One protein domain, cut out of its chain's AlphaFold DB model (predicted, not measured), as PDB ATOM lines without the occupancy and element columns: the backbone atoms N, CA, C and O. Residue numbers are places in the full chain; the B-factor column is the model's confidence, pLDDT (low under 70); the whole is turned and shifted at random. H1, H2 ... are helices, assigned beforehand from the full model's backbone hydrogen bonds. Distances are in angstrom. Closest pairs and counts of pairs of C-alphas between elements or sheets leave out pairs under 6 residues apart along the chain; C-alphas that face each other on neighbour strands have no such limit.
ATOM      1  N   ASN A  60     -17.732 -45.490 -16.213       84.00
ATOM      2  CA  ASN A  60     -18.626 -44.854 -17.180       84.00
ATOM      3  C   ASN A  60     -18.374 -43.342 -17.271       84.00
ATOM      4  O   ASN A  60     -18.282 -42.815 -18.377       84.00
ATOM      5  N   GLN A  61     -18.167 -42.669 -16.136       80.00
ATOM      6  CA  GLN A  61     -17.840 -41.239 -16.105       80.00
ATOM      7  C   GLN A  61     -16.471 -40.946 -16.724       80.00
ATOM      8  O   GLN A  61     -16.342 -39.982 -17.470       80.00
ATOM      9  N   ILE A  62     -15.463 -41.795 -16.485       81.44
ATOM     10  CA  ILE A  62     -14.149 -41.692 -17.146       81.44
ATOM     11  C   ILE A  62     -14.323 -41.705 -18.664       81.44
ATOM     12  O   ILE A  62     -13.803 -40.833 -19.360       81.44
ATOM     13  N   LYS A  63     -15.088 -42.674 -19.175       83.81
ATOM     14  CA  LYS A  63     -15.333 -42.822 -20.610       83.81
ATOM     15  C   LYS A  63     -16.090 -41.623 -21.185       83.81
ATOM     16  O   LYS A  63     -15.797 -41.201 -22.299       83.81
ATOM     17  N   GLU A  64     -17.056 -41.071 -20.456       77.69
ATOM     18  CA  GLU A  64     -17.791 -39.872 -20.877       77.69
ATOM     19  C   GLU A  64     -16.919 -38.615 -20.865       77.69
ATOM     20  O   GLU A  64     -16.952 -37.851 -21.825       77.69
ATOM     21  N   LEU A  65     -16.085 -38.423 -19.846       80.00
ATOM     22  CA  LEU A  65     -15.128 -37.316 -19.793       80.00
ATOM     23  C   LEU A  65     -14.140 -37.383 -20.963       80.00
ATOM     24  O   LEU A  65     -13.950 -36.391 -21.664       80.00
ATOM     25  N   GLN A  66     -13.597 -38.568 -21.250       80.31
ATOM     26  CA  GLN A  66     -12.702 -38.785 -22.391       80.31
ATOM     27  C   GLN A  66     -13.375 -38.495 -23.739       80.31
ATOM     28  O   GLN A  66     -12.751 -37.911 -24.621       80.31
ATOM     29  N   LYS A  67     -14.659 -38.854 -23.902       76.25
ATOM     30  CA  LYS A  67     -15.441 -38.512 -25.106       76.25
ATOM     31  C   LYS A  67     -15.622 -37.007 -25.299       76.25
ATOM     32  O   LYS A  67     -15.809 -36.576 -26.427       76.25
ATOM     33  N   ASN A  68     -15.596 -36.236 -24.216       71.50
ATOM     34  CA  ASN A  68     -15.666 -34.776 -24.240       71.50
ATOM     35  C   ASN A  68     -14.264 -34.137 -24.165       71.50
ATOM     36  O   ASN A  68     -14.141 -32.991 -23.749       71.50
ATOM     37  N   ASN A  69     -13.211 -34.877 -24.536       76.31
ATOM     38  CA  ASN A  69     -11.825 -34.404 -24.604       76.31
ATOM     39  C   ASN A  69     -11.205 -33.985 -23.255       76.31
ATOM     40  O   ASN A  69     -10.215 -33.253 -23.233       76.31
ATOM     41  N   PHE A  70     -11.722 -34.492 -22.132       76.88
ATOM     42  CA  PHE A  70     -11.105 -34.306 -20.817       76.88
ATOM     43  C   PHE A  70     -10.117 -35.429 -20.483       76.88
ATOM     44  O   PHE A  70     -10.325 -36.595 -20.826       76.88
ATOM     45  N   GLU A  71      -9.068 -35.079 -19.734       78.88
ATOM     46  CA  GLU A  71      -8.150 -36.023 -19.088       78.88
ATOM     47  C   GLU A  71      -8.599 -36.233 -17.629       78.88
ATOM     48  O   GLU A  71      -8.284 -35.404 -16.773       78.88
ATOM     49  N   PRO A  72      -9.372 -37.293 -17.318       76.00
ATOM     50  CA  PRO A  72      -9.838 -37.531 -15.958       76.00
ATOM     51  C   PRO A  72      -8.674 -37.858 -15.017       76.00
ATOM     52  O   PRO A  72      -7.873 -38.756 -15.286       76.00
ATOM     53  N   ASP A  73      -8.615 -37.167 -13.882       77.56
ATOM     54  CA  ASP A  73      -7.700 -37.494 -12.789       77.56
ATOM     55  C   ASP A  73      -8.320 -38.591 -11.911       77.56
ATOM     56  O   ASP A  73      -9.506 -38.556 -11.573       77.56
ATOM     57  N   ARG A  74      -7.501 -39.559 -11.492       72.69
ATOM     58  CA  ARG A  74      -7.914 -40.618 -10.560       72.69
ATOM     59  C   ARG A  74      -8.328 -40.073  -9.201       72.69
ATOM     60  O   ARG A  74      -9.036 -40.768  -8.488       72.69
ATOM     61  N   ASN A  75      -7.906 -38.866  -8.842       80.00
ATOM     62  CA  ASN A  75      -8.295 -38.231  -7.589       80.00
ATOM     63  C   ASN A  75      -9.657 -37.531  -7.653       80.00
ATOM     64  O   ASN A  75     -10.118 -37.052  -6.617       80.00
ATOM     65  N   TRP A  76     -10.311 -37.468  -8.817       81.19
ATOM     66  CA  TRP A  76     -11.622 -36.832  -8.931       81.19
ATOM     67  C   TRP A  76     -12.727 -37.643  -8.257       81.19
ATOM     68  O   TRP A  76     -12.680 -38.876  -8.170       81.19
ATOM     69  N   SER A  77     -13.729 -36.930  -7.764       85.50
ATOM     70  CA  SER A  77     -14.957 -37.518  -7.246       85.50
ATOM     71  C   SER A  77     -16.017 -37.705  -8.333       85.50
ATOM     72  O   SER A  77     -15.947 -37.137  -9.428       85.50
ATOM     73  N   ILE A  78     -17.042 -38.488  -8.003       84.88
ATOM     74  CA  ILE A  78     -18.257 -38.629  -8.815       84.88
ATOM     75  C   ILE A  78     -18.923 -37.265  -9.021       84.88
ATOM     76  O   ILE A  78     -19.390 -36.968 -10.120       84.88
ATOM     77  N   GLU A  79     -18.983 -36.445  -7.974       81.88
ATOM     78  CA  GLU A  79     -19.635 -35.140  -7.971       81.88
ATOM     79  C   GLU A  79     -18.889 -34.123  -8.840       81.88
ATOM     80  O   GLU A  79     -19.526 -33.375  -9.580       81.88
ATOM     81  N   GLU A  80     -17.553 -34.124  -8.798       82.12
ATOM     82  CA  GLU A  80     -16.712 -33.289  -9.666       82.12
ATOM     83  C   GLU A  80     -16.897 -33.670 -11.137       82.12
ATOM     84  O   GLU A  80     -17.112 -32.804 -11.984       82.12
ATOM     85  N   ALA A  81     -16.877 -34.967 -11.443       83.19
ATOM     86  CA  ALA A  81     -17.082 -35.449 -12.802       83.19
ATOM     87  C   ALA A  81     -18.473 -35.117 -13.340       83.19
ATOM     88  O   ALA A  81     -18.599 -34.671 -14.478       83.19
ATOM     89  N   ASN A  82     -19.510 -35.287 -12.517       85.69
ATOM     90  CA  ASN A  82     -20.870 -34.914 -12.892       85.69
ATOM     91  C   ASN A  82     -20.985 -33.413 -13.146       85.69
ATOM     92  O   ASN A  82     -21.565 -33.031 -14.152       85.69
ATOM     93  N   LEU A  83     -20.387 -32.572 -12.297       85.38
ATOM     94  CA  LEU A  83     -20.409 -31.124 -12.490       85.38
ATOM     95  C   LEU A  83     -19.755 -30.712 -13.816       85.38
ATOM     96  O   LEU A  83     -20.297 -29.870 -14.526       85.38
ATOM     97  N   ILE A  84     -18.609 -31.308 -14.160       83.12
ATOM     98  CA  ILE A  84     -17.927 -31.037 -15.431       83.12
ATOM     99  C   ILE A  84     -18.806 -31.475 -16.608       83.12
ATOM    100  O   ILE A  84     -19.018 -30.698 -17.536       83.12
ATOM    101  N   LEU A  85     -19.357 -32.690 -16.566       83.50
ATOM    102  CA  LEU A  85     -20.226 -33.204 -17.630       83.50
ATOM    103  C   LEU A  85     -21.512 -32.375 -17.779       83.50
ATOM    104  O   LEU A  85     -21.934 -32.094 -18.903       83.50
ATOM    105  N   ASP A  86     -22.101 -31.933 -16.667       84.44
ATOM    106  CA  ASP A  86     -23.268 -31.050 -16.651       84.44
ATOM    107  C   ASP A  86     -22.933 -29.676 -17.236       84.44
ATOM    108  O   ASP A  86     -23.712 -29.149 -18.027       84.44
ATOM    109  N   ALA A  87     -21.763 -29.116 -16.908       84.19
ATOM    110  CA  ALA A  87     -21.294 -27.846 -17.458       84.19
ATOM    111  C   ALA A  87     -21.053 -27.919 -18.969       84.19
ATOM    112  O   ALA A  87     -21.437 -27.002 -19.689       84.19
ATOM    113  N   VAL A  88     -20.487 -29.021 -19.465       83.38
ATOM    114  CA  VAL A  88     -20.314 -29.264 -20.908       83.38
ATOM    115  C   VAL A  88     -21.661 -29.366 -21.611       83.38
ATOM    116  O   VAL A  88     -21.851 -28.784 -22.678       83.38
ATOM    117  N   LYS A  89     -22.620 -30.076 -21.013       81.31
ATOM    118  CA  LYS A  89     -23.973 -30.181 -21.567       81.31
ATOM    119  C   LYS A  89     -24.681 -28.825 -21.575       81.31
ATOM    120  O   LYS A  89     -25.275 -28.455 -22.580       81.31
ATOM    121  N   TYR A  90     -24.579 -28.075 -20.481       82.50
ATOM    122  CA  TYR A  90     -25.128 -26.729 -20.375       82.50
ATOM    123  C   TYR A  90     -24.520 -25.798 -21.426       82.50
ATOM    124  O   TYR A  90     -25.254 -25.101 -22.118       82.50
ATOM    125  N   LEU A  91     -23.196 -25.848 -21.609       82.50
ATOM    126  CA  LEU A  91     -22.501 -25.090 -22.645       82.50
ATOM    127  C   LEU A  91     -23.058 -25.399 -24.039       82.50
ATOM    128  O   LEU A  91     -23.402 -24.473 -24.763       82.50
ATOM    129  N   ARG A  92     -23.191 -26.680 -24.403       78.50
ATOM    130  CA  ARG A  92     -23.763 -27.082 -25.701       78.50
ATOM    131  C   ARG A  92     -25.168 -26.532 -25.910       78.50
ATOM    132  O   ARG A  92     -25.461 -26.024 -26.989       78.50
ATOM    133  N   CYS A  93     -26.006 -26.583 -24.875       76.88
ATOM    134  CA  CYS A  93     -27.340 -25.997 -24.920       76.88
ATOM    135  C   CYS A  93     -27.277 -24.483 -25.196       76.88
ATOM    136  O   CYS A  93     -27.983 -24.008 -26.081       76.88
ATOM    137  N   VAL A  94     -26.409 -23.739 -24.495       79.56
ATOM    138  CA  VAL A  94     -26.250 -22.288 -24.714       79.56
ATOM    139  C   VAL A  94     -25.733 -21.996 -26.122       79.56
ATOM    140  O   VAL A  94     -26.288 -21.140 -26.802       79.56
ATOM    141  N   CYS A  95     -24.709 -22.714 -26.584       74.12
ATOM    142  CA  CYS A  95     -24.158 -22.519 -27.923       74.12
ATOM    143  C   CYS A  95     -25.205 -22.791 -29.008       74.12
ATOM    144  O   CYS A  95     -25.316 -22.004 -29.942       74.12
ATOM    145  N   ARG A  96     -26.031 -23.836 -28.861       73.00
ATOM    146  CA  ARG A  96     -27.140 -24.111 -29.788       73.00
ATOM    147  C   ARG A  96     -28.183 -22.990 -29.786       73.00
ATOM    148  O   ARG A  96     -28.656 -22.606 -30.853       73.00
ATOM    149  N   ASP A  97     -28.533 -22.471 -28.610       75.06
ATOM    150  CA  ASP A  97     -29.493 -21.367 -28.478       75.06
ATOM    151  C   ASP A  97     -28.965 -20.050 -29.072       75.06
ATOM    152  O   ASP A  97     -29.754 -19.195 -29.473       75.06
ATOM    153  N   VAL A  98     -27.643 -19.848 -29.087       72.19
ATOM    154  CA  VAL A  98     -26.995 -18.668 -29.687       72.19
ATOM    155  C   VAL A  98     -26.841 -18.829 -31.197       72.19
ATOM    156  O   VAL A  98     -27.156 -17.904 -31.937       72.19
ATOM    157  N   ALA A  99     -26.433 -20.013 -31.658       66.19
ATOM    158  CA  ALA A  99     -26.229 -20.324 -33.071       66.19
ATOM    159  C   ALA A  99     -27.534 -20.417 -33.892       66.19
ATOM    160  O   ALA A  99     -27.467 -20.681 -35.092       66.19
ATOM    161  N   ASN A 100     -28.709 -20.232 -33.265       59.66
ATOM    162  CA  ASN A 100     -30.035 -20.218 -33.903       59.66
ATOM    163  C   ASN A 100     -30.210 -21.318 -34.973       59.66
ATOM    164  O   ASN A 100     -30.698 -21.059 -36.065       59.66
ATOM    165  N   ALA A 101     -29.801 -22.553 -34.658       51.97
ATOM    166  CA  ALA A 101     -29.915 -23.742 -35.516       51.97
ATOM    167  C   ALA A 101     -29.236 -23.695 -36.910       51.97
ATOM    168  O   ALA A 101     -29.246 -24.719 -37.589       51.97
ATOM    169  N   GLU A 102     -28.630 -22.583 -37.344       43.72
ATOM    170  CA  GLU A 102     -28.027 -22.467 -38.686       43.72
ATOM    171  C   GLU A 102     -26.553 -22.885 -38.729       43.72
ATOM    172  O   GLU A 102     -26.067 -23.337 -39.765       43.72
ATOM    173  N   VAL A 103     -25.844 -22.796 -37.602       48.50
ATOM    174  CA  VAL A 103     -24.433 -23.185 -37.521       48.50
ATOM    175  C   VAL A 103     -24.318 -24.461 -36.694       48.50
ATOM    176  O   VAL A 103     -24.121 -24.437 -35.482       48.50
ATOM    177  N   GLU A 104     -24.428 -25.608 -37.366       50.62
ATOM    178  CA  GLU A 104     -24.120 -26.943 -36.824       50.62
ATOM    179  C   GLU A 104     -22.595 -27.136 -36.698       50.62
ATOM    180  O   GLU A 104     -22.008 -28.123 -37.138       50.62
ATOM    181  N   LYS A 105     -21.910 -26.129 -36.156       54.12
ATOM    182  CA  LYS A 105     -20.478 -26.168 -35.903       54.12
ATOM    183  C   LYS A 105     -20.278 -25.861 -34.434       54.12
ATOM    184  O   LYS A 105     -20.556 -24.754 -33.978       54.12
ATOM    185  N   ASP A 106     -19.814 -26.866 -33.698       57.16
ATOM    186  CA  ASP A 106     -19.357 -26.660 -32.330       57.16
ATOM    187  C   ASP A 106     -18.320 -25.521 -32.327       57.16
ATOM    188  O   ASP A 106     -17.440 -25.501 -33.199       57.16
ATOM    189  N   PRO A 107     -18.401 -24.570 -31.376       64.19
ATOM    190  CA  PRO A 107     -17.448 -23.471 -31.316       64.19
ATOM    191  C   PRO A 107     -16.017 -24.010 -31.162       64.19
ATOM    192  O   PRO A 107     -15.838 -25.109 -30.624       64.19
ATOM    193  N   PRO A 108     -14.984 -23.269 -31.598       69.88
ATOM    194  CA  PRO A 108     -13.589 -23.655 -31.401       69.88
ATOM    195  C   PRO A 108     -13.292 -24.100 -29.961       69.88
ATOM    196  O   PRO A 108     -13.862 -23.581 -28.998       69.88
ATOM    197  N   ILE A 109     -12.390 -25.073 -29.800       67.62
ATOM    198  CA  ILE A 109     -12.093 -25.683 -28.492       67.62
ATOM    199  C   ILE A 109     -11.569 -24.652 -27.481       67.62
ATOM    200  O   ILE A 109     -11.793 -24.784 -26.279       67.62
ATOM    201  N   GLU A 110     -10.903 -23.602 -27.958       69.62
ATOM    202  CA  GLU A 110     -10.455 -22.458 -27.169       69.62
ATOM    203  C   GLU A 110     -11.642 -21.725 -26.530       69.62
ATOM    204  O   GLU A 110     -11.662 -21.554 -25.310       69.62
ATOM    205  N   ILE A 111     -12.667 -21.400 -27.323       69.31
ATOM    206  CA  ILE A 111     -13.890 -20.727 -26.863       69.31
ATOM    207  C   ILE A 111     -14.666 -21.630 -25.895       69.31
ATOM    208  O   ILE A 111     -15.112 -21.180 -24.837       69.31
ATOM    209  N   GLN A 112     -14.763 -22.930 -26.195       71.38
ATOM    210  CA  GLN A 112     -15.381 -23.896 -25.281       71.38
ATOM    211  C   GLN A 112     -14.678 -23.923 -23.921       71.38
ATOM    212  O   GLN A 112     -15.339 -23.938 -22.882       71.38
ATOM    213  N   ASN A 113     -13.345 -23.900 -23.909       75.44
ATOM    214  CA  ASN A 113     -12.563 -23.907 -22.677       75.44
ATOM    215  C   ASN A 113     -12.737 -22.618 -21.868       75.44
ATOM    216  O   ASN A 113     -12.795 -22.682 -20.638       75.44
ATOM    217  N   GLU A 114     -12.834 -21.460 -22.523       74.88
ATOM    218  CA  GLU A 114     -13.076 -20.184 -21.843       74.88
ATOM    219  C   GLU A 114     -14.480 -20.113 -21.239       74.88
ATOM    220  O   GLU A 114     -14.619 -19.802 -20.050       74.88
ATOM    221  N   LEU A 115     -15.505 -20.511 -21.995       77.06
ATOM    222  CA  LEU A 115     -16.883 -20.595 -21.505       77.06
ATOM    223  C   LEU A 115     -17.022 -21.610 -20.361       77.06
ATOM    224  O   LEU A 115     -17.623 -21.306 -19.328       77.06
ATOM    225  N   LEU A 116     -16.414 -22.794 -20.485       81.94
ATOM    226  CA  LEU A 116     -16.387 -23.789 -19.409       81.94
ATOM    227  C   LEU A 116     -15.684 -23.256 -18.168       81.94
ATOM    228  O   LEU A 116     -16.161 -23.461 -17.050       81.94
ATOM    229  N   ARG A 117     -14.562 -22.558 -18.345       79.19
ATOM    230  CA  ARG A 117     -13.848 -21.938 -17.233       79.19
ATOM    231  C   ARG A 117     -14.731 -20.914 -16.536       79.19
ATOM    232  O   ARG A 117     -14.752 -20.918 -15.309       79.19
ATOM    233  N   PHE A 118     -15.457 -20.082 -17.279       78.25
ATOM    234  CA  PHE A 118     -16.392 -19.110 -16.716       78.25
ATOM    235  C   PHE A 118     -17.497 -19.802 -15.901       78.25
ATOM    236  O   PHE A 118     -17.645 -19.520 -14.709       78.25
ATOM    237  N   ILE A 119     -18.171 -20.796 -16.493       80.88
ATOM    238  CA  ILE A 119     -19.232 -21.589 -15.846       80.88
ATOM    239  C   ILE A 119     -18.734 -22.266 -14.561       80.88
ATOM    240  O   ILE A 119     -19.407 -22.239 -13.531       80.88
ATOM    241  N   LEU A 120     -17.549 -22.880 -14.607       80.50
ATOM    242  CA  LEU A 120     -16.987 -23.625 -13.481       80.50
ATOM    243  C   LEU A 120     -16.329 -22.731 -12.427       80.50
ATOM    244  O   LEU A 120     -16.063 -23.213 -11.327       80.50
ATOM    245  N   THR A 121     -16.071 -21.457 -12.726       78.12
ATOM    246  CA  THR A 121     -15.422 -20.496 -11.821       78.12
ATOM    247  C   THR A 121     -16.441 -19.688 -11.024       78.12
ATOM    248  O   THR A 121     -16.324 -19.610  -9.794       78.12
ATOM    249  N   GLU A 122     -17.453 -19.142 -11.693       79.25
ATOM    250  CA  GLU A 122     -18.491 -18.307 -11.082       79.25
ATOM    251  C   GLU A 122     -19.392 -19.150 -10.169       79.25
ATOM    252  O   GLU A 122     -19.981 -20.148 -10.585       79.25
ATOM    253  N   GLN A 123     -19.476 -18.792  -8.883       78.25
ATOM    254  CA  GLN A 123     -20.147 -19.630  -7.883       78.25
ATOM    255  C   GLN A 123     -21.655 -19.751  -8.101       78.25
ATOM    256  O   GLN A 123     -22.211 -20.832  -7.906       78.25
ATOM    257  N   ASP A 124     -22.304 -18.660  -8.488       77.50
ATOM    258  CA  ASP A 124     -23.736 -18.603  -8.769       77.50
ATOM    259  C   ASP A 124     -24.106 -19.432 -10.007       77.50
ATOM    260  O   ASP A 124     -25.087 -20.179  -9.973       77.50
ATOM    261  N   ILE A 125     -23.296 -19.354 -11.067       81.19
ATOM    262  CA  ILE A 125     -23.486 -20.124 -12.304       81.19
ATOM    263  C   ILE A 125     -23.214 -21.606 -12.048       81.19
ATOM    264  O   ILE A 125     -24.038 -22.452 -12.391       81.19
ATOM    265  N   ARG A 126     -22.109 -21.932 -11.372       82.94
ATOM    266  CA  ARG A 126     -21.752 -23.310 -11.015       82.94
ATOM    267  C   ARG A 126     -22.845 -23.993 -10.197       82.94
ATOM    268  O   ARG A 126     -23.191 -25.137 -10.477       82.94
ATOM    269  N   GLU A 127     -23.394 -23.309  -9.195       81.75
ATOM    270  CA  GLU A 127     -24.477 -23.856  -8.372       81.75
ATOM    271  C   GLU A 127     -25.771 -24.024  -9.177       81.75
ATOM    272  O   GLU A 127     -26.481 -25.017  -9.006       81.75
ATOM    273  N   HIS A 128     -26.067 -23.095 -10.092       83.44
ATOM    274  CA  HIS A 128     -27.198 -23.236 -11.002       83.44
ATOM    275  C   HIS A 128     -27.051 -24.468 -11.907       83.44
ATOM    276  O   HIS A 128     -27.954 -25.304 -11.949       83.44
ATOM    277  N   VAL A 129     -25.899 -24.626 -12.565       84.00
ATOM    278  CA  VAL A 129     -25.602 -25.771 -13.441       84.00
ATOM    279  C   VAL A 129     -25.647 -27.084 -12.666       84.00
ATOM    280  O   VAL A 129     -26.236 -28.054 -13.141       84.00
ATOM    281  N   ARG A 130     -25.104 -27.109 -11.444       83.50
ATOM    282  CA  ARG A 130     -25.183 -28.273 -10.555       83.50
ATOM    283  C   ARG A 130     -26.633 -28.673 -10.280       83.50
ATOM    284  O   ARG A 130     -26.996 -29.826 -10.493       83.50
ATOM    285  N   LYS A 131     -27.475 -27.723  -9.852       83.81
ATOM    286  CA  LYS A 131     -28.903 -27.967  -9.579       83.81
ATOM    287  C   LYS A 131     -29.661 -28.413 -10.826       83.81
ATOM    288  O   LYS A 131     -30.509 -29.301 -10.742       83.81
ATOM    289  N   TRP A 132     -29.354 -27.815 -11.973       83.50
ATOM    290  CA  TRP A 132     -29.942 -28.187 -13.256       83.50
ATOM    291  C   TRP A 132     -29.584 -29.630 -13.638       83.50
ATOM    292  O   TRP A 132     -30.472 -30.425 -13.954       83.50
ATOM    293  N   GLY A 133     -28.307 -30.005 -13.519       81.12
ATOM    294  CA  GLY A 133     -27.824 -31.363 -13.770       81.12
ATOM    295  C   GLY A 133     -28.407 -32.396 -12.804       81.12
ATOM    296  O   GLY A 133     -28.869 -33.460 -13.227       81.12
ATOM    297  N   ASP A 134     -28.475 -32.061 -11.512       81.81
ATOM    298  CA  ASP A 134     -29.109 -32.895 -10.484       81.81
ATOM    299  C   ASP A 134     -30.596 -33.119 -10.786       81.81
ATOM    300  O   ASP A 134     -31.072 -34.256 -10.761       81.81
ATOM    301  N   THR A 135     -31.319 -32.065 -11.172       78.81
ATOM    302  CA  THR A 135     -32.729 -32.156 -11.582       78.81
ATOM    303  C   THR A 135     -32.892 -33.032 -12.827       78.81
ATOM    304  O   THR A 135     -33.791 -33.875 -12.887       78.81
ATOM    305  N   GLY A 136     -31.995 -32.905 -13.809       72.19
ATOM    306  CA  GLY A 136     -31.979 -33.748 -15.008       72.19
ATOM    307  C   GLY A 136     -31.759 -35.233 -14.697       72.19
ATOM    308  O   GLY A 136     -32.433 -36.095 -15.267       72.19
ATOM    309  N   ARG A 137     -30.871 -35.543 -13.744       74.00
ATOM    310  CA  ARG A 137     -30.635 -36.916 -13.268       74.00
ATOM    311  C   ARG A 137     -31.827 -37.483 -12.498       74.00
ATOM    312  O   ARG A 137     -32.200 -38.629 -12.741       74.00
ATOM    313  N   LEU A 138     -32.425 -36.694 -11.602       71.31
ATOM    314  CA  LEU A 138     -33.567 -37.105 -10.772       71.31
ATOM    315  C   LEU A 138     -34.836 -37.340 -11.597       71.31
ATOM    316  O   LEU A 138     -35.583 -38.276 -11.330       71.31
ATOM    317  N   THR A 139     -35.057 -36.533 -12.635       65.56
ATOM    318  CA  THR A 139     -36.214 -36.668 -13.538       65.56
ATOM    319  C   THR A 139     -36.081 -37.819 -14.538       65.56
ATOM    320  O   THR A 139     -36.960 -38.009 -15.374       65.56
ATOM    321  N   GLY A 140     -34.991 -38.595 -14.489       58.03
ATOM    322  CA  GLY A 140     -34.790 -39.729 -15.388       58.03
ATOM    323  C   GLY A 140     -34.572 -39.329 -16.850       58.03
ATOM    324  O   GLY A 140     -34.545 -40.208 -17.714       58.03
ATOM    325  N   LYS A 141     -34.338 -38.038 -17.144       55.34
ATOM    326  CA  LYS A 141     -33.880 -37.533 -18.452       55.34
ATOM    327  C   LYS A 141     -32.403 -37.893 -18.651       55.34
ATOM    328  O   LYS A 141     -31.528 -37.048 -18.824       55.34
ATOM    329  N   LYS A 142     -32.124 -39.194 -18.564       47.81
ATOM    330  CA  LYS A 142     -30.793 -39.803 -18.529       47.81
ATOM    331  C   LYS A 142     -30.153 -39.923 -19.908       47.81
ATOM    332  O   LYS A 142     -29.099 -40.531 -20.035       47.81
ATOM    333  N   GLN A 143     -30.783 -39.392 -20.945       41.25
ATOM    334  CA  GLN A 143     -30.305 -39.537 -22.304       41.25
ATOM    335  C   GLN A 143     -30.105 -38.167 -22.917       41.25
ATOM    336  O   GLN A 143     -30.931 -37.265 -22.800       41.25
ATOM    337  N   ILE A 144     -28.952 -38.050 -23.561       44.53
ATOM    338  CA  ILE A 144     -28.714 -37.178 -24.697       44.53
ATOM    339  C   ILE A 144     -29.760 -37.583 -25.746       44.53
ATOM    340  O   ILE A 144     -29.505 -38.383 -26.638       44.53
ATOM    341  N   THR A 145     -31.004 -37.159 -25.550       39.97
ATOM    342  CA  THR A 145     -31.966 -37.074 -26.633       39.97
ATOM    343  C   THR A 145     -31.544 -35.879 -27.467       39.97
ATOM    344  O   THR A 145     -31.089 -34.879 -26.917       39.97
ATOM    345  N   VAL A 146     -31.707 -35.978 -28.786       43.59
ATOM    346  CA  VAL A 146     -31.466 -34.888 -29.753       43.59
ATOM    347  C   VAL A 146     -32.105 -33.563 -29.289       43.59
ATOM    348  O   VAL A 146     -31.585 -32.489 -29.562       43.59
ATOM    349  N   ASN A 147     -33.168 -33.655 -28.484       45.03
ATOM    350  CA  ASN A 147     -33.717 -32.561 -27.694       45.03
ATOM    351  C   ASN A 147     -33.119 -32.558 -26.279       45.03
ATOM    352  O   ASN A 147     -33.590 -33.279 -25.393       45.03
ATOM    353  N   GLU A 148     -32.073 -31.767 -26.056       57.06
ATOM    354  CA  GLU A 148     -31.629 -31.430 -24.702       57.06
ATOM    355  C   GLU A 148     -32.739 -30.637 -23.980       57.06
ATOM    356  O   GLU A 148     -33.545 -29.970 -24.633       57.06
ATOM    357  N   PRO A 149     -32.859 -30.734 -22.643       60.03
ATOM    358  CA  PRO A 149     -33.923 -30.039 -21.931       60.03
ATOM    359  C   PRO A 149     -33.792 -28.517 -22.109       60.03
ATOM    360  O   PRO A 149     -32.670 -28.010 -22.069       60.03
ATOM    361  N   PRO A 150     -34.917 -27.796 -22.277       64.06
ATOM    362  CA  PRO A 150     -34.892 -26.349 -22.449       64.06
ATOM    363  C   PRO A 150     -34.218 -25.690 -21.244       64.06
ATOM    364  O   PRO A 150     -34.452 -26.086 -20.096       64.06
ATOM    365  N   LEU A 151     -33.363 -24.706 -21.516       73.62
ATOM    366  CA  LEU A 151     -32.698 -23.932 -20.479       73.62
ATOM    367  C   LEU A 151     -33.667 -22.910 -19.881       73.62
ATOM    368  O   LEU A 151     -34.430 -22.254 -20.589       73.62
ATOM    369  N   GLU A 152     -33.637 -22.769 -18.557       76.44
ATOM    370  CA  GLU A 152     -34.372 -21.705 -17.880       76.44
ATOM    371  C   GLU A 152     -33.698 -20.359 -18.170       76.44
ATOM    372  O   GLU A 152     -32.512 -20.171 -17.892       76.44
ATOM    373  N   ILE A 153     -34.461 -19.401 -18.702       75.50
ATOM    374  CA  ILE A 153     -33.967 -18.054 -19.009       75.50
ATOM    375  C   ILE A 153     -33.841 -17.262 -17.701       75.50
ATOM    376  O   ILE A 153     -34.723 -16.490 -17.322       75.50
ATOM    377  N   ASN A 154     -32.739 -17.468 -16.988       77.38
ATOM    378  CA  ASN A 154     -32.393 -16.760 -15.758       77.38
ATOM    379  C   ASN A 154     -31.198 -15.811 -15.963       77.38
ATOM    380  O   ASN A 154     -30.646 -15.696 -17.059       77.38
ATOM    381  N   ASN A 155     -30.814 -15.082 -14.913       79.50
ATOM    382  CA  ASN A 155     -29.716 -14.115 -14.998       79.50
ATOM    383  C   ASN A 155     -28.365 -14.796 -15.291       79.50
ATOM    384  O   ASN A 155     -27.528 -14.245 -15.996       79.50
ATOM    385  N   GLN A 156     -28.170 -16.017 -14.790       78.44
ATOM    386  CA  GLN A 156     -26.976 -16.827 -15.027       78.44
ATOM    387  C   GLN A 156     -26.864 -17.224 -16.505       78.44
ATOM    388  O   GLN A 156     -25.814 -17.037 -17.112       78.44
ATOM    389  N   TYR A 157     -27.963 -17.691 -17.097       80.94
ATOM    390  CA  TYR A 157     -28.066 -18.021 -18.514       80.94
ATOM    391  C   TYR A 157     -27.793 -16.804 -19.389       80.94
ATOM    392  O   TYR A 157     -27.011 -16.906 -20.327       80.94
ATOM    393  N   LYS A 158     -28.364 -15.636 -19.059       79.62
ATOM    394  CA  LYS A 158     -28.100 -14.391 -19.797       79.62
ATOM    395  C   LYS A 158     -26.614 -14.037 -19.811       79.62
ATOM    396  O   LYS A 158     -26.088 -13.793 -20.886       79.62
ATOM    397  N   ARG A 159     -25.926 -14.115 -18.667       79.44
ATOM    398  CA  ARG A 159     -24.476 -13.851 -18.575       79.44
ATOM    399  C   ARG A 159     -23.650 -14.804 -19.443       79.44
ATOM    400  O   ARG A 159     -22.734 -14.367 -20.126       79.44
ATOM    401  N   VAL A 160     -23.963 -16.103 -19.422       79.88
ATOM    402  CA  VAL A 160     -23.255 -17.096 -20.256       79.88
ATOM    403  C   VAL A 160     -23.582 -16.892 -21.739       79.88
ATOM    404  O   VAL A 160     -22.699 -17.020 -22.580       79.88
ATOM    405  N   LYS A 161     -24.831 -16.535 -22.056       80.31
ATOM    406  CA  LYS A 161     -25.287 -16.246 -23.416       80.31
ATOM    407  C   LYS A 161     -24.622 -14.997 -23.992       80.31
ATOM    408  O   LYS A 161     -24.194 -15.039 -25.134       80.31
ATOM    409  N   GLU A 162     -24.532 -13.914 -23.226       79.38
ATOM    410  CA  GLU A 162     -23.846 -12.677 -23.624       79.38
ATOM    411  C   GLU A 162     -22.378 -12.948 -23.947       79.38
ATOM    412  O   GLU A 162     -21.924 -12.593 -25.030       79.38
ATOM    413  N   LEU A 163     -21.682 -13.674 -23.063       76.88
ATOM    414  CA  LEU A 163     -20.292 -14.076 -23.283       76.88
ATOM    415  C   LEU A 163     -20.157 -14.953 -24.537       76.88
ATOM    416  O   LEU A 163     -19.250 -14.768 -25.333       76.88
ATOM    417  N   ALA A 164     -21.081 -15.896 -24.748       75.00
ATOM    418  CA  ALA A 164     -21.091 -16.720 -25.952       75.00
ATOM    419  C   ALA A 164     -21.328 -15.883 -27.223       75.00
ATOM    420  O   ALA A 164     -20.618 -16.076 -28.201       75.00
ATOM    421  N   ILE A 165     -22.282 -14.942 -27.215       73.44
ATOM    422  CA  ILE A 165     -22.565 -14.044 -28.350       73.44
ATOM    423  C   ILE A 165     -21.338 -13.201 -28.709       73.44
ATOM    424  O   ILE A 165     -21.063 -13.043 -29.895       73.44
ATOM    425  N   GLU A 166     -20.611 -12.686 -27.715       72.00
ATOM    426  CA  GLU A 166     -19.359 -11.944 -27.922       72.00
ATOM    427  C   GLU A 166     -18.370 -12.788 -28.740       72.00
ATOM    428  O   GLU A 166     -17.915 -12.357 -29.796       72.00
ATOM    429  N   PHE A 167     -18.175 -14.054 -28.360       67.19
ATOM    430  CA  PHE A 167     -17.297 -14.967 -29.097       67.19
ATOM    431  C   PHE A 167     -17.776 -15.332 -30.505       67.19
ATOM    432  O   PHE A 167     -16.942 -15.562 -31.375       67.19
ATOM    433  N   PHE A 168     -19.088 -15.406 -30.744       64.75
ATOM    434  CA  PHE A 168     -19.634 -15.662 -32.085       64.75
ATOM    435  C   PHE A 168     -19.660 -14.410 -32.977       64.75
ATOM    436  O   PHE A 168     -19.869 -14.538 -34.179       64.75
ATOM    437  N   SER A 169     -19.488 -13.214 -32.407       61.91
ATOM    438  CA  SER A 169     -19.492 -11.942 -33.148       61.91
ATOM    439  C   SER A 169     -18.092 -11.495 -33.585       61.91
ATOM    440  O   SER A 169     -17.985 -10.643 -34.462       61.91
ATOM    441  N   ASP A 170     -17.043 -12.056 -32.975       51.03
ATOM    442  CA  ASP A 170     -15.630 -11.768 -33.261       51.03
ATOM    443  C   ASP A 170     -15.004 -12.708 -34.329       51.03
ATOM    444  O   ASP A 170     -13.795 -12.639 -34.574       51.03
ATOM    445  N   GLU A 171     -15.805 -13.574 -34.971       44.28
ATOM    446  CA  GLU A 171     -15.430 -14.406 -36.141       44.28
ATOM    447  C   GLU A 171     -15.806 -13.729 -37.472       44.28
ATOM    448  O   GLU A 171     -14.970 -13.777 -38.408       44.28
TER     449      GLU A 171
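Overview. This is residues 60 to 171 of the 171 residues of an uncharacterized protein of Rhodospirillaceae bacterium (UniProt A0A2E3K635). One long helix, H2, runs through the middle, and the four other helices pack on it, mostly crossed. H3 and H5 lie side by side, running opposite ways, H4 crosses H2 nearly at right angles, and H1 packs on the first part of H2 alone, away from the other three. The 112 printed residues hold five named helices, H1 to H5 in chain order, and no named strand; the class is all helix. The whole is compact and rounded, with a radius of gyration of the C-alphas of 13.7 A and spans of 38 by 28 by 28 A.

Arrangement. The hub is H2, residues 78 to 98. With residues 82 to 90 alone it touches H4, residues 123 to 138, about perpendicular at 81 degrees; the closest C-alphas, of Asp 86 and Gly 133, are 5.4 A apart. With residues 84 to 91 alone it touches H3, residues 109 to 121, at a steep tilt of 59 degrees, opposite ways, closest at C-alphas 87 and 116, 6.7 A. With residues 94 to 98 alone it touches H5, residues 155 to 169, closest at C-alphas 94 and 161, 6.3 A. H3 and H5 touch at a shallow tilt of 20 degrees, opposite ways, closest at C-alphas 111 and 167, 7.1 A. H3 and H4 touch only at the corner, closest at C-alphas 120 and 126, 5.4 A. H1, residues 60 to 67, touches H2, closest at C-alphas 61 and 81, 6.7 A, and is apart from H3, H4 and H5. In all five helices every O i to N i+4 pair is within hydrogen-bond range.

Along the chain. H2 is 30.2 A long, from C-alpha 78 at (-18.257, -38.629, -8.815); H4 is 22.2 A, H5 20.9 A, H3 17.8 A and H1 10.6 A. H5 ends at C-alpha 169, (-19.492, -11.942, -33.148).

Size, cuts and confidence. The printed part has no cut, and its farthest C-alphas, of Asn 75 and Glu 102, are 40.1 A apart. The link from H4 to H5 is long. pLDDT is under 70 in residues 99 to 111, 139 to 150 and 167 to 171.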